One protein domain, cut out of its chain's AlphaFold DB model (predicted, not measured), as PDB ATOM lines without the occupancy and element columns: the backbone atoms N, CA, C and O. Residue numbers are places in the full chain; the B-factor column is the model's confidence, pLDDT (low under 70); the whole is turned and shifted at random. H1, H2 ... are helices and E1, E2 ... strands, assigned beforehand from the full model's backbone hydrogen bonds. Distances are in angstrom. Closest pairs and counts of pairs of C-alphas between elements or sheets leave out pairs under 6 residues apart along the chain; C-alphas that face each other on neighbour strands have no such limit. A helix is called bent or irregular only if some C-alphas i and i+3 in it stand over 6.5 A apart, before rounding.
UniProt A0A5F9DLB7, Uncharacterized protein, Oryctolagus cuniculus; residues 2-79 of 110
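AT A GLANCE: This is residues 2 to 79 of the 110 residues of an uncharacterized protein of Oryctolagus cuniculus (UniProt A0A5F9DLB7). A parallel sheet of four strands forms the core, with H1 and H2 packed on one face and H3 on the opposite face, towards the E4 edge. The printed part has 78 residues, in the order H1, E1, H2, E2, E3, H3, E4; the sheet's order is E2, E1, E3, E4. The class is mixed, helices and strands. The whole is compact, with a radius of gyration of the C-alphas of 11.3 A and spans of 32 by 26 by 18 A.

IN THESE COORDINATES: Find C-alpha 2 at (-38.048, 25.696, 79.073); from there H1 runs 16.4 A to residue 13. Next come E1, residues 19 to 22, and H2, residues 24 to 35, 17.2 A long and irregular, with C-alphas 25 and 28 8.3 A apart. E2 is residues 40 to 42, E3 residues 50 to 55, 13.2 A, and H3 residues 63 to 71, 12.1 A. E4, residues 75 to 78, ends at C-alpha 78, (-46.589, 15.110, 85.747).

HOW THE PARTS SIT: Look between E1 and E3 for N 21 and O 52, 2.7 A apart; N 41 and O 20 of E2 and E1 are 2.8 A apart, and N 53 and O 75 of E3 and E4 2.8 A. H1 lies over E3 and E4 at a height over the sheet of 10.2 A. H1 and H2 only just touch, with 3 pairs of C-alphas within 8 A, the closest Glu 2 and Leu 32 at 7.0 A. E1, H2, E2 and E3, H3, E4 are strand-helix-strand units, parallel neighbour strands with a helix between, each with a right-handed crossover. Every O i to N i+4 pair is within hydrogen-bond range in H1 and H3, and 5 of 8 in H2.

THE WHOLE: The farthest C-alphas, Lys 35 and Arg 64, are 32.3 A apart. The printed part has no cut and no long link. Confidence is under 70 at residues 15 to 17, 57 to 63 and 79.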
ATOM      1  N   GLU A   2     -37.065  25.854  80.167       71.62
ATOM      2  CA  GLU A   2     -38.048  25.696  79.073       71.62
ATOM      3  C   GLU A   2     -37.634  24.645  78.023       71.62
ATOM      4  O   GLU A   2     -38.404  23.741  77.717       71.62
ATOM      5  N   LYS A   3     -36.379  24.689  77.548       76.88
ATOM      6  CA  LYS A   3     -35.852  23.737  76.552       76.88
ATOM      7  C   LYS A   3     -35.949  22.268  76.988       76.88
ATOM      8  O   LYS A   3     -36.229  21.412  76.159       76.88
ATOM      9  N   PHE A   4     -35.746  21.974  78.274       80.06
ATOM     10  CA  PHE A   4     -35.839  20.607  78.795       80.06
ATOM     11  C   PHE A   4     -37.277  20.087  78.727       80.06
ATOM     12  O   PHE A   4     -37.507  18.988  78.232       80.06
ATOM     13  N   LEU A   5     -38.247  20.906  79.144       78.56
ATOM     14  CA  LEU A   5     -39.668  20.556  79.086       78.56
ATOM     15  C   LEU A   5     -40.133  20.336  77.645       78.56
ATOM     16  O   LEU A   5     -40.826  19.366  77.365       78.56
ATOM     17  N   ILE A   6     -39.714  21.198  76.719       81.69
ATOM     18  CA  ILE A   6     -40.063  21.055  75.302       81.69
ATOM     19  C   ILE A   6     -39.436  19.800  74.700       81.69
ATOM     20  O   ILE A   6     -40.111  19.082  73.966       81.69
ATOM     21  N   ASN A   7     -38.182  19.494  75.036       84.88
ATOM     22  CA  ASN A   7     -37.545  18.258  74.598       84.88
ATOM     23  C   ASN A   7     -38.257  17.030  75.168       84.88
ATOM     24  O   ASN A   7     -38.504  16.095  74.415       84.88
ATOM     25  N   ALA A   8     -38.653  17.058  76.442       82.44
ATOM     26  CA  ALA A   8     -39.419  15.986  77.068       82.44
ATOM     27  C   ALA A   8     -40.786  15.797  76.394       82.44
ATOM     28  O   ALA A   8     -41.143  14.679  76.044       82.44
ATOM     29  N   VAL A   9     -41.526  16.879  76.132       79.62
ATOM     30  CA  VAL A   9     -42.819  16.812  75.432       79.62
ATOM     31  C   VAL A   9     -42.650  16.317  73.995       79.62
ATOM     32  O   VAL A   9     -43.458  15.515  73.540       79.62
ATOM     33  N   ARG A  10     -41.596  16.735  73.282       80.81
ATOM     34  CA  ARG A  10     -41.274  16.212  71.944       80.81
ATOM     35  C   ARG A  10     -40.935  14.722  71.983       80.81
ATOM     36  O   ARG A  10     -41.397  13.988  71.119       80.81
ATOM     37  N   TRP A  11     -40.191  14.277  72.994       83.06
ATOM     38  CA  TRP A  11     -39.886  12.863  73.221       83.06
ATOM     39  C   TRP A  11     -41.146  12.044  73.510       83.06
ATOM     40  O   TRP A  11     -41.354  11.012  72.884       83.06
ATOM     41  N   LEU A  12     -42.009  12.536  74.404       78.81
ATOM     42  CA  LEU A  12     -43.279  11.897  74.762       78.81
ATOM     43  C   LEU A  12     -44.249  11.851  73.579       78.81
ATOM     44  O   LEU A  12     -44.938  10.857  73.382       78.81
ATOM     45  N   LYS A  13     -44.291  12.915  72.773       78.94
ATOM     46  CA  LYS A  13     -45.089  12.955  71.546       78.94
ATOM     47  C   LYS A  13     -44.538  11.980  70.501       78.94
ATOM     48  O   LYS A  13     -45.308  11.398  69.742       78.94
ATOM     49  N   GLY A  14     -43.220  11.780  70.471       75.94
ATOM     50  CA  GLY A  14     -42.554  10.878  69.539       75.94
ATOM     51  C   GLY A  14     -42.930  11.186  68.085       75.94
ATOM     52  O   GLY A  14     -42.869  12.331  67.641       75.94
ATOM     53  N   GLN A  15     -43.348  10.157  67.345       64.88
ATOM     54  CA  GLN A  15     -43.886  10.267  65.978       64.88
ATOM     55  C   GLN A  15     -45.410  10.476  65.931       64.88
ATOM     56  O   GLN A  15     -45.990  10.567  64.848       64.88
ATOM     57  N   GLN A  16     -46.085  10.550  67.079       66.31
ATOM     58  CA  GLN A  16     -47.537  10.670  67.112       66.31
ATOM     59  C   GLN A  16     -47.970  12.094  66.742       66.31
ATOM     60  O   GLN A  16     -47.483  13.090  67.279       66.31
ATOM     61  N   LYS A  17     -48.911  12.207  65.799       66.69
ATOM     62  CA  LYS A  17     -49.432  13.501  65.321       66.69
ATOM     63  C   LYS A  17     -50.455  14.148  66.264       66.69
ATOM     64  O   LYS A  17     -50.902  15.256  65.972       66.69
ATOM     65  N   GLY A  18     -50.814  13.508  67.378       73.00
ATOM     66  CA  GLY A  18     -51.824  14.029  68.298       73.00
ATOM     67  C   GLY A  18     -51.381  15.295  69.034       73.00
ATOM     68  O   GLY A  18     -50.206  15.693  69.049       73.00
ATOM     69  N   LYS A  19     -52.365  15.985  69.613       84.00
ATOM     70  CA  LYS A  19     -52.163  17.249  70.333       84.00
ATOM     71  C   LYS A  19     -51.688  16.982  71.760       84.00
ATOM     72  O   LYS A  19     -51.914  15.909  72.318       84.00
ATOM     73  N   VAL A  20     -51.030  17.975  72.354       85.62
ATOM     74  CA  VAL A  20     -50.646  17.933  73.770       85.62
ATOM     75  C   VAL A  20     -51.809  18.448  74.615       85.62
ATOM     76  O   VAL A  20     -52.212  19.598  74.482       85.62
ATOM     77  N   GLY A  21     -52.369  17.621  75.485       87.38
ATOM     78  CA  GLY A  21     -53.341  18.042  76.482       87.38
ATOM     79  C   GLY A  21     -52.646  18.675  77.674       87.38
ATOM     80  O   GLY A  21     -51.724  18.093  78.232       87.38
ATOM     81  N   VAL A  22     -53.087  19.852  78.093       86.00
ATOM     82  CA  VAL A  22     -52.553  20.539  79.269       86.00
ATOM     83  C   VAL A  22     -53.698  20.804  80.228       86.00
ATOM     84  O   VAL A  22     -54.709  21.398  79.853       86.00
ATOM     85  N   SER A  23     -53.545  20.375  81.477       82.50
ATOM     86  CA  SER A  23     -54.524  20.700  82.509       82.50
ATOM     87  C   SER A  23     -54.522  22.207  82.803       82.50
ATOM     88  O   SER A  23     -53.462  22.843  82.797       82.50
ATOM     89  N   PRO A  24     -55.682  22.803  83.127       77.81
ATOM     90  CA  PRO A  24     -55.765  24.225  83.463       77.81
ATOM     91  C   PRO A  24     -54.908  24.603  84.683       77.81
ATOM     92  O   PRO A  24     -54.490  25.753  84.802       77.81
ATOM     93  N   GLN A  25     -54.574  23.636  85.547       71.69
ATOM     94  CA  GLN A  25     -53.665  23.817  86.685       71.69
ATOM     95  C   GLN A  25     -52.216  24.110  86.261       71.69
ATOM     96  O   GLN A  25     -51.490  24.772  86.994       71.69
ATOM     97  N   VAL A  26     -51.798  23.660  85.071       75.25
ATOM     98  CA  VAL A  26     -50.466  23.923  84.496       75.25
ATOM     99  C   VAL A  26     -50.550  24.738  83.205       75.25
ATOM    100  O   VAL A  26     -49.773  24.538  82.275       75.25
ATOM    101  N   LYS A  27     -51.463  25.715  83.144       77.75
ATOM    102  CA  LYS A  27     -51.634  26.596  81.974       77.75
ATOM    103  C   LYS A  27     -50.346  27.331  81.563       77.75
ATOM    104  O   LYS A  27     -50.132  27.577  80.379       77.75
ATOM    105  N   ALA A  28     -49.451  27.608  82.516       79.56
ATOM    106  CA  ALA A  28     -48.120  28.162  82.247       79.56
ATOM    107  C   ALA A  28     -47.291  27.289  81.282       79.56
ATOM    108  O   ALA A  28     -46.544  27.812  80.458       79.56
ATOM    109  N   LEU A  29     -47.467  25.967  81.338       79.56
ATOM    110  CA  LEU A  29     -46.817  25.002  80.450       79.56
ATOM    111  C   LEU A  29     -47.385  25.100  79.025       79.56
ATOM    112  O   LEU A  29     -46.633  25.033  78.058       79.56
ATOM    113  N   GLY A  30     -48.687  25.369  78.895       82.12
ATOM    114  CA  GLY A  30     -49.330  25.677  77.615       82.12
ATOM    115  C   GLY A  30     -48.728  26.909  76.932       82.12
ATOM    116  O   GLY A  30     -48.388  26.854  75.755       82.12
ATOM    117  N   ASN A  31     -48.482  27.991  77.676       83.44
ATOM    118  CA  ASN A  31     -47.844  29.192  77.116       83.44
ATOM    119  C   ASN A  31     -46.430  28.907  76.576       83.44
ATOM    120  O   ASN A  31     -46.050  29.435  75.530       83.44
ATOM    121  N   LEU A  32     -45.666  28.045  77.255       84.50
ATOM    122  CA  LEU A  32     -44.356  27.597  76.772       84.50
ATOM    123  C   LEU A  32     -44.471  26.757  75.498       84.50
ATOM    124  O   LEU A  32     -43.675  26.928  74.580       84.50
ATOM    125  N   LEU A  33     -45.473  25.882  75.420       84.69
ATOM    126  CA  LEU A  33     -45.734  25.077  74.228       84.69
ATOM    127  C   LEU A  33     -46.110  25.957  73.030       84.69
ATOM    128  O   LEU A  33     -45.547  25.759  71.957       84.69
ATOM    129  N   THR A  34     -46.955  26.979  73.224       85.56
ATOM    130  CA  THR A  34     -47.278  27.971  72.180       85.56
ATOM    131  C   THR A  34     -46.026  28.690  71.683       85.56
ATOM    132  O   THR A  34     -45.820  28.803  70.480       85.56
ATOM    133  N   LYS A  35     -45.158  29.140  72.600       87.06
ATOM    134  CA  LYS A  35     -43.899  29.834  72.273       87.06
ATOM    135  C   LYS A  35     -42.941  28.971  71.441       87.06
ATOM    136  O   LYS A  35     -42.104  29.505  70.726       87.06
ATOM    137  N   HIS A  36     -43.063  27.651  71.546       83.69
ATOM    138  CA  HIS A  36     -42.258  26.670  70.822       83.69
ATOM    139  C   HIS A  36     -43.020  25.972  69.680       83.69
ATOM    140  O   HIS A  36     -42.587  24.910  69.227       83.69
ATOM    141  N   GLU A  37     -44.143  26.555  69.239       83.69
ATOM    142  CA  GLU A  37     -44.957  26.094  68.103       83.69
ATOM    143  C   GLU A  37     -45.480  24.653  68.261       83.69
ATOM    144  O   GLU A  37     -45.717  23.925  67.296       83.69
ATOM    145  N   VAL A  38     -45.680  24.210  69.506       83.38
ATOM    146  CA  VAL A  38     -46.245  22.895  69.808       83.38
ATOM    147  C   VAL A  38     -47.757  23.017  69.960       83.38
ATOM    148  O   VAL A  38     -48.252  23.681  70.870       83.38
ATOM    149  N   ALA A  39     -48.502  22.329  69.093       84.25
ATOM    150  CA  ALA A  39     -49.958  22.273  69.172       84.25
ATOM    151  C   ALA A  39     -50.417  21.621  70.487       84.25
ATOM    152  O   ALA A  39     -50.155  20.438  70.739       84.25
ATOM    153  N   TRP A  40     -51.138  22.388  71.303       87.12
ATOM    154  CA  TRP A  40     -51.684  21.940  72.579       87.12
ATOM    155  C   TRP A  40     -53.151  22.348  72.736       87.12
ATOM    156  O   TRP A  40     -53.653  23.216  72.024       87.12
ATOM    157  N   THR A  41     -53.852  21.695  73.658       86.25
ATOM    158  CA  THR A  41     -55.229  22.013  74.037       86.25
ATOM    159  C   THR A  41     -55.385  21.974  75.550       86.25
ATOM    160  O   THR A  41     -54.728  21.188  76.234       86.25
ATOM    161  N   SER A  42     -56.256  22.824  76.087       81.94
ATOM    162  CA  SER A  42     -56.556  22.840  77.517       81.94
ATOM    163  C   SER A  42     -57.616  21.787  77.826       81.94
ATOM    164  O   SER A  42     -58.764  21.935  77.419       81.94
ATOM    165  N   THR A  43     -57.253  20.737  78.561       80.62
ATOM    166  CA  THR A  43     -58.175  19.657  78.947       80.62
ATOM    167  C   THR A  43     -57.872  19.136  80.347       80.62
ATOM    168  O   THR A  43     -56.723  18.946  80.743       80.62
ATOM    169  N   THR A  44     -58.920  18.892  81.124       72.25
ATOM    170  CA  THR A  44     -58.832  18.300  82.466       72.25
ATOM    171  C   THR A  44     -58.750  16.778  82.439       72.25
ATOM    172  O   THR A  44     -58.470  16.179  83.473       72.25
ATOM    173  N   LEU A  45     -58.975  16.151  81.280       72.00
ATOM    174  CA  LEU A  45     -59.009  14.700  81.135       72.00
ATOM    175  C   LEU A  45     -58.047  14.228  80.035       72.00
ATOM    176  O   LEU A  45     -58.005  14.856  78.972       72.00
ATOM    177  N   PRO A  46     -57.311  13.121  80.261       71.94
ATOM    178  CA  PRO A  46     -56.563  12.445  79.210       71.94
ATOM    179  C   PRO A  46     -57.555  11.762  78.261       71.94
ATOM    180  O   PRO A  46     -58.169  10.747  78.583       71.94
ATOM    181  N   THR A  47     -57.784  12.385  77.111       74.31
ATOM    182  CA  THR A  47     -58.620  11.863  76.026       74.31
ATOM    183  C   THR A  47     -57.755  11.109  75.020       74.31
ATOM    184  O   THR A  47     -56.637  11.531  74.753       74.31
ATOM    185  N   ARG A  48     -58.307  10.074  74.376       70.69
ATOM    186  CA  ARG A  48     -57.623   9.262  73.346       70.69
ATOM    187  C   ARG A  48     -57.105  10.047  72.130       70.69
ATOM    188  O   ARG A  48     -56.229   9.584  71.417       70.69
ATOM    189  N   ASP A  49     -57.650  11.239  71.888       74.50
ATOM    190  CA  ASP A  49     -57.218  12.152  70.814       74.50
ATOM    191  C   ASP A  49     -55.859  12.831  71.107       74.50
ATOM    192  O   ASP A  49     -55.215  13.420  70.233       74.50
ATOM    193  N   LEU A  50     -55.409  12.773  72.363       81.25
ATOM    194  CA  LEU A  50     -54.187  13.415  72.827       81.25
ATOM    195  C   LEU A  50     -53.029  12.423  72.754       81.25
ATOM    196  O   LEU A  50     -53.168  11.268  73.129       81.25
ATOM    197  N   SER A  51     -51.852  12.881  72.335       81.94
ATOM    198  CA  SER A  51     -50.646  12.037  72.392       81.94
ATOM    199  C   SER A  51     -49.881  12.211  73.695       81.94
ATOM    200  O   SER A  51     -49.215  11.290  74.154       81.94
ATOM    201  N   VAL A  52     -49.954  13.405  74.284       84.31
ATOM    202  CA  VAL A  52     -49.278  13.717  75.543       84.31
ATOM    203  C   VAL A  52     -50.239  14.451  76.450       84.31
ATOM    204  O   VAL A  52     -50.915  15.366  75.988       84.31
ATOM    205  N   TYR A  53     -50.281  14.097  77.728       84.88
ATOM    206  CA  TYR A  53     -51.119  14.759  78.714       84.88
ATOM    207  C   TYR A  53     -50.292  15.309  79.887       84.88
ATOM    208  O   TYR A  53     -49.554  14.575  80.539       84.88
ATOM    209  N   CYS A  54     -50.412  16.610  80.157       81.88
ATOM    210  CA  CYS A  54     -49.630  17.344  81.151       81.88
ATOM    211  C   CYS A  54     -50.492  17.772  82.351       81.88
ATOM    212  O   CYS A  54     -51.437  18.556  82.195       81.88
ATOM    213  N   CYS A  55     -50.128  17.350  83.566       78.12
ATOM    214  CA  CYS A  55     -50.818  17.733  84.805       78.12
ATOM    215  C   CYS A  55     -49.867  18.082  85.963       78.12
ATOM    216  O   CYS A  55     -48.722  17.649  85.978       78.12
ATOM    217  N   ALA A  56     -50.338  18.864  86.943       72.19
ATOM    218  CA  ALA A  56     -49.626  19.138  88.197       72.19
ATOM    219  C   ALA A  56     -49.755  18.017  89.243       72.19
ATOM    220  O   ALA A  56     -48.907  17.906  90.121       72.19
ATOM    221  N   SER A  57     -50.824  17.219  89.221       68.81
ATOM    222  CA  SER A  57     -51.025  16.163  90.216       68.81
ATOM    223  C   SER A  57     -51.921  15.056  89.684       68.81
ATOM    224  O   SER A  57     -52.968  15.318  89.095       68.81
ATOM    225  N   LEU A  58     -51.530  13.812  89.954       63.97
ATOM    226  CA  LEU A  58     -52.324  12.629  89.631       63.97
ATOM    227  C   LEU A  58     -53.506  12.433  90.597       63.97
ATOM    228  O   LEU A  58     -54.433  11.701  90.279       63.97
ATOM    229  N   HIS A  59     -53.509  13.108  91.755       62.97
ATOM    230  CA  HIS A  59     -54.507  12.902  92.814       62.97
ATOM    231  C   HIS A  59     -55.945  13.185  92.361       62.97
ATOM    232  O   HIS A  59     -56.883  12.535  92.803       62.97
ATOM    233  N   ASN A  60     -56.128  14.158  91.466       59.56
ATOM    234  CA  ASN A  60     -57.452  14.527  90.971       59.56
ATOM    235  C   ASN A  60     -57.839  13.775  89.685       59.56
ATOM    236  O   ASN A  60     -58.836  14.117  89.048       59.56
ATOM    237  N   MET A  61     -57.029  12.802  89.261       65.81
ATOM    238  CA  MET A  61     -57.244  12.030  88.043       65.81
ATOM    239  C   MET A  61     -57.665  10.615  88.355       65.81
ATOM    240  O   MET A  61     -57.156   9.966  89.263       65.81
ATOM    241  N   ASN A  62     -58.590  10.123  87.541       69.62
ATOM    242  CA  ASN A  62     -59.006   8.742  87.627       69.62
ATOM    243  C   ASN A  62     -57.858   7.862  87.121       69.62
ATOM    244  O   ASN A  62     -57.600   7.846  85.916       69.62
ATOM    245  N   VAL A  63     -57.188   7.157  88.034       69.88
ATOM    246  CA  VAL A  63     -56.018   6.304  87.752       69.88
ATOM    247  C   VAL A  63     -56.296   5.376  86.573       69.88
ATOM    248  O   VAL A  63     -55.533   5.353  85.620       69.88
ATOM    249  N   ARG A  64     -57.486   4.774  86.540       72.19
ATOM    250  CA  ARG A  64     -57.918   3.880  85.462       72.19
ATOM    251  C   ARG A  64     -57.877   4.517  84.066       72.19
ATOM    252  O   ARG A  64     -57.430   3.897  83.117       72.19
ATOM    253  N   LYS A  65     -58.272   5.791  83.941       72.38
ATOM    254  CA  LYS A  65     -58.224   6.519  82.656       72.38
ATOM    255  C   LYS A  65     -56.798   6.867  82.238       72.38
ATOM    256  O   LYS A  65     -56.510   6.958  81.052       72.38
ATOM    257  N   VAL A  66     -55.938   7.130  83.217       74.19
ATOM    258  CA  VAL A  66     -54.511   7.393  83.005       74.19
ATOM    259  C   VAL A  66     -53.833   6.108  82.532       74.19
ATOM    260  O   VAL A  66     -53.072   6.153  81.575       74.19
ATOM    261  N   GLU A  67     -54.161   4.970  83.137       73.44
ATOM    262  CA  GLU A  67     -53.677   3.655  82.715       73.44
ATOM    263  C   GLU A  67     -54.138   3.289  81.307       73.44
ATOM    264  O   GLU A  67     -53.293   2.961  80.483       73.44
ATOM    265  N   ASP A  68     -55.435   3.416  81.002       77.44
ATOM    266  CA  ASP A  68     -55.966   3.174  79.652       77.44
ATOM    267  C   ASP A  68     -55.253   4.052  78.608       77.44
ATOM    268  O   ASP A  68     -54.876   3.587  77.535       77.44
ATOM    269  N   PHE A  69     -55.002   5.321  78.938       78.00
ATOM    270  CA  PHE A  69     -54.296   6.250  78.058       78.00
ATOM    271  C   PHE A  69     -52.835   5.845  77.817       78.00
ATOM    272  O   PHE A  69     -52.354   5.923  76.688       78.00
ATOM    273  N   VAL A  70     -52.125   5.398  78.857       75.69
ATOM    274  CA  VAL A  70     -50.739   4.918  78.733       75.69
ATOM    275  C   VAL A  70     -50.684   3.581  77.994       75.69
ATOM    276  O   VAL A  70     -49.802   3.392  77.158       75.69
ATOM    277  N   ALA A  71     -51.645   2.685  78.233       73.88
ATOM    278  CA  ALA A  71     -51.773   1.409  77.533       73.88
ATOM    279  C   ALA A  71     -52.013   1.597  76.025       73.88
ATOM    280  O   ALA A  71     -51.486   0.846  75.209       73.88
ATOM    281  N   GLU A  72     -52.736   2.650  75.639       73.69
ATOM    282  CA  GLU A  72     -52.920   3.047  74.238       73.69
ATOM    283  C   GLU A  72     -51.675   3.703  73.612       73.69
ATOM    284  O   GLU A  72     -51.639   3.954  72.407       73.69
ATOM    285  N   GLY A  73     -50.627   3.941  74.405       72.44
ATOM    286  CA  GLY A  73     -49.376   4.555  73.966       72.44
ATOM    287  C   GLY A  73     -49.329   6.072  74.147       72.44
ATOM    288  O   GLY A  73     -48.480   6.734  73.549       72.44
ATOM    289  N   GLY A  74     -50.224   6.644  74.950       77.12
ATOM    290  CA  GLY A  74     -50.205   8.052  75.329       77.12
ATOM    291  C   GLY A  74     -49.146   8.357  76.395       77.12
ATOM    292  O   GLY A  74     -49.000   7.648  77.387       77.12
ATOM    293  N   GLY A  75     -48.396   9.446  76.218       81.50
ATOM    294  CA  GLY A  75     -47.384   9.891  77.180       81.50
ATOM    295  C   GLY A  75     -47.967  10.806  78.258       81.50
ATOM    296  O   GLY A  75     -48.732  11.717  77.954       81.50
ATOM    297  N   ILE A  76     -47.581  10.639  79.523       80.62
ATOM    298  CA  ILE A  76     -48.040  11.524  80.609       80.62
ATOM    299  C   ILE A  76     -46.857  12.271  81.218       80.62
ATOM    300  O   ILE A  76     -45.850  11.675  81.588       80.62
ATOM    301  N   LEU A  77     -46.996  13.592  81.337       80.50
ATOM    302  CA  LEU A  77     -46.042  14.462  82.012       80.50
ATOM    303  C   LEU A  77     -46.675  15.011  83.293       80.50
ATOM    304  O   LEU A  77     -47.637  15.780  83.247       80.50
ATOM    305  N   ILE A  78     -46.112  14.645  84.443       78.50
ATOM    306  CA  ILE A  78     -46.589  15.110  85.747       78.50
ATOM    307  C   ILE A  78     -45.561  16.077  86.327       78.50
ATOM    308  O   ILE A  78     -44.405  15.723  86.547       78.50
ATOM    309  N   GLY A  79     -45.980  17.317  86.566       69.00
ATOM    310  CA  GLY A  79     -45.162  18.312  87.240       69.00
ATOM    311  C   GLY A  79     -45.167  18.070  88.743       69.00
ATOM    312  O   GLY A  79     -46.162  18.339  89.401       69.00
TER     313      GLY A  79